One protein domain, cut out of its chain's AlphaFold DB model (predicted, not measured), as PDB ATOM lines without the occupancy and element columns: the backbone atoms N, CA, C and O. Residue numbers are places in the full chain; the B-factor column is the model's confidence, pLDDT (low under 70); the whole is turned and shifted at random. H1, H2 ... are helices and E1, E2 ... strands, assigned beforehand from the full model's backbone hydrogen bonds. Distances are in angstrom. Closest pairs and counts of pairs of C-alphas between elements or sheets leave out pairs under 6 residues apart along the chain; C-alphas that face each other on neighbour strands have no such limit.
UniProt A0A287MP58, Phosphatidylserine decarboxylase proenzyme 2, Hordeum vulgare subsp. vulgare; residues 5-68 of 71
ATOM      1  N   ILE A   5      33.350 -31.776  38.160       85.75
ATOM      2  CA  ILE A   5      33.971 -32.949  37.546       85.75
ATOM      3  C   ILE A   5      35.454 -32.658  37.335       85.75
ATOM      4  O   ILE A   5      35.817 -31.587  36.852       85.75
ATOM      5  N   THR A   6      36.309 -33.601  37.724       88.25
ATOM      6  CA  THR A   6      37.747 -33.553  37.444       88.25
ATOM      7  C   THR A   6      38.109 -34.728  36.555       88.25
ATOM      8  O   THR A   6      37.834 -35.874  36.905       88.25
ATOM      9  N   PHE A   7      38.720 -34.448  35.405       91.69
ATOM     10  CA  PHE A   7      39.228 -35.472  34.497       91.69
ATOM     11  C   PHE A   7      40.674 -35.809  34.853       91.69
ATOM     12  O   PHE A   7      41.501 -34.912  35.021       91.69
ATOM     13  N   VAL A   8      40.976 -37.101  34.961       92.62
ATOM     14  CA  VAL A   8      42.344 -37.597  35.192       92.62
ATOM     15  C   VAL A   8      43.071 -37.803  33.857       92.62
ATOM     16  O   VAL A   8      44.294 -37.686  33.787       92.62
ATOM     17  N   LYS A   9      42.320 -38.083  32.787       92.75
ATOM     18  CA  LYS A   9      42.837 -38.297  31.430       92.75
ATOM     19  C   LYS A   9      42.922 -36.986  30.651       92.75
ATOM     20  O   LYS A   9      42.097 -36.090  30.836       92.75
ATOM     21  N   LYS A  10      43.920 -36.885  29.774       93.56
ATOM     22  CA  LYS A  10      44.162 -35.727  28.909       93.56
ATOM     23  C   LYS A  10      43.726 -36.014  27.480       93.56
ATOM     24  O   LYS A  10      43.577 -37.161  27.064       93.56
ATOM     25  N   GLU A  11      43.534 -34.948  26.713       92.81
ATOM     26  CA  GLU A  11      43.287 -35.068  25.279       92.81
ATOM     27  C   GLU A  11      44.437 -35.825  24.599       92.81
ATOM     28  O   GLU A  11      45.609 -35.522  24.815       92.81
ATOM     29  N   GLY A  12      44.083 -36.818  23.781       94.19
ATOM     30  CA  GLY A  12      45.039 -37.697  23.105       94.19
ATOM     31  C   GLY A  12      45.403 -38.968  23.876       94.19
ATOM     32  O   GLY A  12      46.001 -39.866  23.281       94.19
ATOM     33  N   ASP A  13      45.011 -39.098  25.147       93.31
ATOM     34  CA  ASP A  13      45.233 -40.331  25.900       93.31
ATOM     35  C   ASP A  13      44.359 -41.470  25.356       93.31
ATOM     36  O   ASP A  13      43.149 -41.325  25.155       93.31
ATOM     37  N   TYR A  14      44.965 -42.643  25.169       93.31
ATOM     38  CA  TYR A  14      44.219 -43.872  24.920       93.31
ATOM     39  C   TYR A  14      43.690 -44.423  26.248       93.31
ATOM     40  O   TYR A  14      44.447 -44.568  27.210       93.31
ATOM     41  N   VAL A  15      42.394 -44.729  26.307       92.44
ATOM     42  CA  VAL A  15      41.730 -45.248  27.509       92.44
ATOM     43  C   VAL A  15      41.217 -46.660  27.271       92.44
ATOM     44  O   VAL A  15      40.552 -46.941  26.271       92.44
ATOM     45  N   HIS A  16      41.520 -47.557  28.203       89.38
ATOM     46  CA  HIS A  16      41.017 -48.923  28.188       89.38
ATOM     47  C   HIS A  16      39.727 -49.040  29.007       89.38
ATOM     48  O   HIS A  16      39.425 -48.234  29.888       89.38
ATOM     49  N   LYS A  17      38.931 -50.077  28.724       84.75
ATOM     50  CA  LYS A  17      37.724 -50.368  29.505       84.75
ATOM     51  C   LYS A  17      38.106 -50.644  30.962       84.75
ATOM     52  O   LYS A  17      38.824 -51.603  31.230       84.75
ATOM     53  N   GLY A  18      37.537 -49.867  31.880       84.88
ATOM     54  CA  GLY A  18      37.803 -49.968  33.318       84.88
ATOM     55  C   GLY A  18      38.825 -48.955  33.833       84.88
ATOM     56  O   GLY A  18      38.997 -48.863  35.045       84.88
ATOM     57  N   ASP A  19      39.452 -48.176  32.949       90.31
ATOM     58  CA  ASP A  19      40.323 -47.085  33.370       90.31
ATOM     59  C   ASP A  19      39.518 -45.985  34.063       90.31
ATOM     60  O   ASP A  19      38.442 -45.584  33.606       90.31
ATOM     61  N   GLU A  20      40.081 -45.438  35.137       89.88
ATOM     62  CA  GLU A  20      39.562 -44.217  35.735       89.88
ATOM     63  C   GLU A  20      39.696 -43.061  34.739       89.88
ATOM     64  O   GLU A  20      40.791 -42.729  34.271       89.88
ATOM     65  N   PHE A  21      38.562 -42.446  34.410       89.88
ATOM     66  CA  PHE A  21      38.516 -41.289  33.520       89.88
ATOM     67  C   PHE A  21      38.510 -39.963  34.292       89.88
ATOM     68  O   PHE A  21      39.031 -38.948  33.830       89.88
ATOM     69  N   GLY A  22      37.926 -39.978  35.486       89.38
ATOM     70  CA  GLY A  22      37.660 -38.799  36.287       89.38
ATOM     71  C   GLY A  22      36.782 -39.128  37.483       89.38
ATOM     72  O   GLY A  22      36.291 -40.250  37.621       89.38
ATOM     73  N   TYR A  23      36.544 -38.122  38.310       86.50
ATOM     74  CA  TYR A  23      35.683 -38.227  39.480       86.50
ATOM     75  C   TYR A  23      34.838 -36.965  39.659       86.50
ATOM     76  O   TYR A  23      35.203 -35.863  39.236       86.50
ATOM     77  N   PHE A  24      33.695 -37.140  40.320       83.75
ATOM     78  CA  PHE A  24      32.855 -36.037  40.770       83.75
ATOM     79  C   PHE A  24      33.272 -35.618  42.179       83.75
ATOM     80  O   PHE A  24      33.443 -36.457  43.062       83.75
ATOM     81  N   SER A  25      33.438 -34.316  42.393       82.38
ATOM     82  CA  SER A  25      33.631 -33.745  43.726       82.38
ATOM     83  C   SER A  25      32.288 -33.379  44.353       82.38
ATOM     84  O   SER A  25      31.284 -33.190  43.667       82.38
ATOM     85  N   PHE A  26      32.289 -33.262  45.677       75.19
ATOM     86  CA  PHE A  26      31.095 -33.097  46.495       75.19
ATOM     87  C   PHE A  26      30.213 -31.912  46.070       75.19
ATOM     88  O   PHE A  26      30.638 -30.758  46.048       75.19
ATOM     89  N   GLY A  27      28.958 -32.219  45.764       74.19
ATOM     90  CA  GLY A  27      27.942 -31.283  45.308       74.19
ATOM     91  C   GLY A  27      26.760 -32.049  44.750       74.19
ATOM     92  O   GLY A  27      26.947 -33.145  44.240       74.19
ATOM     93  N   GLY A  28      25.542 -31.518  44.891       65.62
ATOM     94  CA  GLY A  28      24.329 -32.169  44.389       65.62
ATOM     95  C   GLY A  28      24.354 -32.256  42.865       65.62
ATOM     96  O   GLY A  28      23.841 -31.372  42.187       65.62
ATOM     97  N   SER A  29      25.022 -33.276  42.337       73.00
ATOM     98  CA  SER A  29      25.204 -33.535  40.915       73.00
ATOM     99  C   SER A  29      24.274 -34.656  40.474       73.00
ATOM    100  O   SER A  29      24.266 -35.726  41.079       73.00
ATOM    101  N   THR A  30      23.537 -34.437  39.390       80.44
ATOM    102  CA  THR A  30      22.824 -35.505  38.685       80.44
ATOM    103  C   THR A  30      23.759 -36.122  37.653       80.44
ATOM    104  O   THR A  30      24.337 -35.405  36.837       80.44
ATOM    105  N   VAL A  31      23.891 -37.447  37.670       81.00
ATOM    106  CA  VAL A  31      24.623 -38.197  36.644       81.00
ATOM    107  C   VAL A  31      23.612 -38.854  35.714       81.00
ATOM    108  O   VAL A  31      22.682 -39.513  36.172       81.00
ATOM    109  N   ILE A  32      23.799 -38.680  34.407       87.00
ATOM    110  CA  ILE A  32      23.023 -39.375  33.380       87.00
ATOM    111  C   ILE A  32      23.966 -40.341  32.670       87.00
ATOM    112  O   ILE A  32      24.927 -39.919  32.028       87.00
ATOM    113  N   CYS A  33      23.685 -41.638  32.782       88.25
ATOM    114  CA  CYS A  33      24.437 -42.688  32.101       88.25
ATOM    115  C   CYS A  33      23.680 -43.128  30.847       88.25
ATOM    116  O   CYS A  33      22.536 -43.572  30.937       88.25
ATOM    117  N   VAL A  34      24.321 -43.026  29.682       89.31
ATOM    118  CA  VAL A  34      23.745 -43.446  28.399       89.31
ATOM    119  C   VAL A  34      24.509 -44.657  27.888       89.31
ATOM    120  O   VAL A  34      25.738 -44.667  27.864       89.31
ATOM    121  N   PHE A  35      23.770 -45.674  27.462       90.12
ATOM    122  CA  PHE A  35      24.319 -46.912  26.928       90.12
ATOM    123  C   PHE A  35      23.787 -47.146  25.518       90.12
ATOM    124  O   PHE A  35      22.708 -46.667  25.162       90.12
ATOM    125  N   GLU A  36      24.526 -47.913  24.719       93.19
ATOM    126  CA  GLU A  36      23.984 -48.427  23.466       93.19
ATOM    127  C   GLU A  36      22.720 -49.255  23.718       93.19
ATOM    128  O   GLU A  36      22.566 -49.904  24.763       93.19
ATOM    129  N   LYS A  37      21.825 -49.255  22.727       93.00
ATOM    130  CA  LYS A  37      20.603 -50.051  22.775       93.00
ATOM    131  C   LYS A  37      20.943 -51.516  23.074       93.00
ATOM    132  O   LYS A  37      21.869 -52.075  22.494       93.00
ATOM    133  N   ASP A  38      20.190 -52.112  23.996       92.75
ATOM    134  CA  ASP A  38      20.321 -53.512  24.414       92.75
ATOM    135  C   ASP A  38      21.688 -53.898  25.027       92.75
ATOM    136  O   ASP A  38      21.968 -55.081  25.206       92.75
ATOM    137  N   ALA A  39      22.539 -52.939  25.416       94.00
ATOM    138  CA  ALA A  39      23.850 -53.238  26.008       94.00
ATOM    139  C   ALA A  39      23.793 -53.669  27.488       94.00
ATOM    140  O   ALA A  39      24.708 -54.351  27.967       94.00
ATOM    141  N   ILE A  40      22.738 -53.274  28.206       95.44
ATOM    142  CA  ILE A  40      22.551 -53.504  29.643       95.44
ATOM    143  C   ILE A  40      21.238 -54.259  29.881       95.44
ATOM    144  O   ILE A  40      20.216 -53.999  29.244       95.44
ATOM    145  N   GLN A  41      21.274 -55.217  30.801       96.00
ATOM    146  CA  GLN A  41      20.104 -55.785  31.451       96.00
ATOM    147  C   GLN A  41      19.977 -55.121  32.818       96.00
ATOM    148  O   GLN A  41      20.787 -55.400  33.695       96.00
ATOM    149  N   PHE A  42      19.006 -54.222  32.966       96.06
ATOM    150  CA  PHE A  42      18.725 -53.569  34.243       96.06
ATOM    151  C   PHE A  42      18.106 -54.546  35.238       96.06
ATOM    152  O   PHE A  42      17.420 -55.495  34.836       96.06
ATOM    153  N   ASP A  43      18.330 -54.282  36.520       96.31
ATOM    154  CA  ASP A  43      17.696 -55.042  37.592       96.31
ATOM    155  C   ASP A  43      16.176 -54.791  37.598       96.31
ATOM    156  O   ASP A  43      15.679 -53.721  37.225       96.31
ATOM    157  N   ALA A  44      15.410 -55.831  37.931       96.31
ATOM    158  CA  ALA A  44      13.960 -55.843  37.727       96.31
ATOM    159  C   ALA A  44      13.215 -54.843  38.628       96.31
ATOM    160  O   ALA A  44      12.169 -54.321  38.242       96.31
ATOM    161  N   ASP A  45      13.751 -54.570  39.814       95.38
ATOM    162  CA  ASP A  45      13.229 -53.587  40.760       95.38
ATOM    163  C   ASP A  45      13.344 -52.154  40.222       95.38
ATOM    164  O   ASP A  45      12.381 -51.393  40.313       95.38
ATOM    165  N   LEU A  46      14.463 -51.807  39.579       96.00
ATOM    166  CA  LEU A  46      14.653 -50.504  38.937       96.00
ATOM    167  C   LEU A  46      13.634 -50.272  37.821       96.00
ATOM    168  O   LEU A  46      13.074 -49.178  37.719       96.00
ATOM    169  N   LEU A  47      13.364 -51.297  37.007       95.69
ATOM    170  CA  LEU A  47      12.341 -51.233  35.959       95.69
ATOM    171  C   LEU A  47      10.943 -51.053  36.564       95.69
ATOM    172  O   LEU A  47      10.235 -50.120  36.191       95.69
ATOM    173  N   ALA A  48      10.582 -51.878  37.549       97.25
ATOM    174  CA  ALA A  48       9.275 -51.813  38.201       97.25
ATOM    175  C   ALA A  48       9.031 -50.471  38.920       97.25
ATOM    176  O   ALA A  48       7.922 -49.931  38.883       97.25
ATOM    177  N   ASN A  49      10.055 -49.910  39.567       97.31
ATOM    178  CA  ASN A  49       9.969 -48.595  40.203       97.31
ATOM    179  C   ASN A  49       9.855 -47.477  39.161       97.31
ATOM    180  O   ASN A  49       9.028 -46.578  39.328       97.31
ATOM    181  N   SER A  50      10.605 -47.569  38.060       95.31
ATOM    182  CA  SER A  50      10.555 -46.591  36.966       95.31
ATOM    183  C   SER A  50       9.190 -46.551  36.280       95.31
ATOM    184  O   SER A  50       8.666 -45.467  36.038       95.31
ATOM    185  N   GLU A  51       8.565 -47.708  36.028       97.12
ATOM    186  CA  GLU A  51       7.204 -47.798  35.465       97.12
ATOM    187  C   GLU A  51       6.145 -47.122  36.349       97.12
ATOM    188  O   GLU A  51       5.094 -46.700  35.867       97.12
ATOM    189  N   ARG A  52       6.430 -46.989  37.648       97.88
ATOM    190  CA  ARG A  52       5.565 -46.347  38.645       97.88
ATOM    191  C   ARG A  52       6.002 -44.922  38.990       97.88
ATOM    192  O   ARG A  52       5.424 -44.328  39.899       97.88
ATOM    193  N   SER A  53       7.004 -44.381  38.294       96.44
ATOM    194  CA  SER A  53       7.602 -43.068  38.567       96.44
ATOM    195  C   SER A  53       8.117 -42.919  40.005       96.44
ATOM    196  O   SER A  53       7.998 -41.852  40.607       96.44
ATOM    197  N   LEU A  54       8.662 -43.998  40.575       96.50
ATOM    198  CA  LEU A  54       9.235 -44.010  41.919       96.50
ATOM    199  C   LEU A  54      10.750 -43.831  41.868       96.50
ATOM    200  O   LEU A  54      11.456 -44.540  41.151       96.50
ATOM    201  N   GLU A  55      11.252 -42.913  42.689       94.62
ATOM    202  CA  GLU A  55      12.682 -42.800  42.954       94.62
ATOM    203  C   GLU A  55      13.169 -44.037  43.720       94.62
ATOM    204  O   GLU A  55      12.515 -44.501  44.657       94.62
ATOM    205  N   THR A  56      14.319 -44.577  43.314       94.12
ATOM    206  CA  THR A  56      14.954 -45.708  43.997       94.12
ATOM    207  C   THR A  56      16.214 -45.222  44.693       94.12
ATOM    208  O   THR A  56      17.170 -44.812  44.036       94.12
ATOM    209  N   LEU A  57      16.218 -45.275  46.025       94.69
ATOM    210  CA  LEU A  57      17.430 -45.070  46.810       94.69
ATOM    211  C   LEU A  57      18.366 -46.264  46.593       94.69
ATOM    212  O   LEU A  57      17.962 -47.408  46.790       94.69
ATOM    213  N   VAL A  58      19.610 -45.986  46.216       92.00
ATOM    214  CA  VAL A  58      20.656 -46.996  46.015       92.00
ATOM    215  C   VAL A  58      21.890 -46.633  46.834       92.00
ATOM    216  O   VAL A  58      22.191 -45.453  47.024       92.00
ATOM    217  N   GLU A  59      22.607 -47.643  47.319       92.88
ATOM    218  CA  GLU A  59      23.826 -47.474  48.112       92.88
ATOM    219  C   GLU A  59      25.064 -47.870  47.298       92.88
ATOM    220  O   GLU A  59      24.992 -48.531  46.257       92.88
ATOM    221  N   VAL A  60      26.244 -47.456  47.760       89.38
ATOM    222  CA  VAL A  60      27.500 -47.865  47.122       89.38
ATOM    223  C   VAL A  60      27.642 -49.384  47.225       89.38
ATOM    224  O   VAL A  60      27.615 -49.946  48.316       89.38
ATOM    225  N   GLY A  61      27.823 -50.040  46.078       91.25
ATOM    226  CA  GLY A  61      27.884 -51.500  45.972       91.25
ATOM    227  C   GLY A  61      26.572 -52.150  45.525       91.25
ATOM    228  O   GLY A  61      26.583 -53.331  45.177       91.25
ATOM    229  N   THR A  62      25.466 -51.401  45.456       94.25
ATOM    230  CA  THR A  62      24.227 -51.874  44.830       94.25
ATOM    231  C   THR A  62      24.452 -52.090  43.332       94.25
ATOM    232  O   THR A  62      24.991 -51.230  42.632       94.25
ATOM    233  N   THR A  63      24.052 -53.259  42.833       94.62
ATOM    234  CA  THR A  63      24.044 -53.527  41.389       94.62
ATOM    235  C   THR A  63      22.861 -52.794  40.762       94.62
ATOM    236  O   THR A  63      21.806 -52.700  41.374       94.62
ATOM    237  N   LEU A  64      23.063 -52.211  39.577       95.12
ATOM    238  CA  LEU A  64      21.996 -51.545  38.812       95.12
ATOM    239  C   LEU A  64      21.620 -52.319  37.538       95.12
ATOM    240  O   LEU A  64      20.711 -51.947  36.796       95.12
ATOM    241  N   GLY A  65      22.380 -53.365  37.235       94.69
ATOM    242  CA  GLY A  65      22.252 -54.160  36.033       94.69
ATOM    243  C   GLY A  65      23.574 -54.784  35.613       94.69
ATOM    244  O   GLY A  65      24.654 -54.448  36.108       94.69
ATOM    245  N   VAL A  66      23.486 -55.687  34.644       95.00
ATOM    246  CA  VAL A  66      24.622 -56.428  34.091       95.00
ATOM    247  C   VAL A  66      24.754 -56.181  32.593       95.00
ATOM    248  O   VAL A  66      23.770 -55.975  31.879       95.00
ATOM    249  N   SER A  67      25.986 -56.193  32.086       93.06
ATOM    250  CA  SER A  67      26.204 -56.075  30.643       93.06
ATOM    251  C   SER A  67      25.710 -57.330  29.928       93.06
ATOM    252  O   SER A  67      26.053 -58.441  30.323       93.06
ATOM    253  N   LYS A  68      24.953 -57.151  28.839       93.12
ATOM    254  CA  LYS A  68      24.524 -58.254  27.961       93.12
ATOM    255  C   LYS A  68      25.607 -58.697  26.977       93.12
ATOM    256  O   LYS A  68      25.437 -59.694  26.279       93.12
TER     257      LYS A  68
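Overview. This is residues 5 to 68 of the 71 residues of the protein "Phosphatidylserine decarboxylase proenzyme 2" of Hordeum vulgare subsp. vulgare (UniProt A0A287MP58). With little regular structure, this is two small lobes joined by the long link 26 to 39: a wide hairpin of E1 and E2, and the pair E3 and E4 with H1 between them along the chain. The 64 printed residues hold E1, E2, E3, H1 and E4 in that order, 21 residues in a mixed class; both two-strand sheets are antiparallel. It is loose, radius of gyration of the C-alphas 14.9 A, spanning 42 by 31 by 19 A.

Along the chain. E1, residues 5 to 7, begins at C-alpha 5 (33.971, -32.949, 37.546). E2 is residues 22 to 25, 9.9 A long; E3 is 40 to 42. H1, residues 44 to 51, measures 10.7 A. E4, residues 65 to 67, ends at C-alpha 67 (26.204, -56.075, 30.643).

Arrangement. Hairpin E1 and E2 is antiparallel at 154 degrees, N 6 to O 23 2.9 A. E3 and E4 are antiparallel at 163 degrees, N 41 to O 66 2.8 A. E2 and E3 are apart. In H1 every O i to N i+4 pair is within hydrogen-bond range.

Size, cuts and confidence. The C-alphas farthest apart, Gly 12 and Arg 52, are 43.3 A apart. The printed part has no cut. Links E1 to E2, E2 to E3 and H1 to E4 are long. Residue 28 is under pLDDT 70.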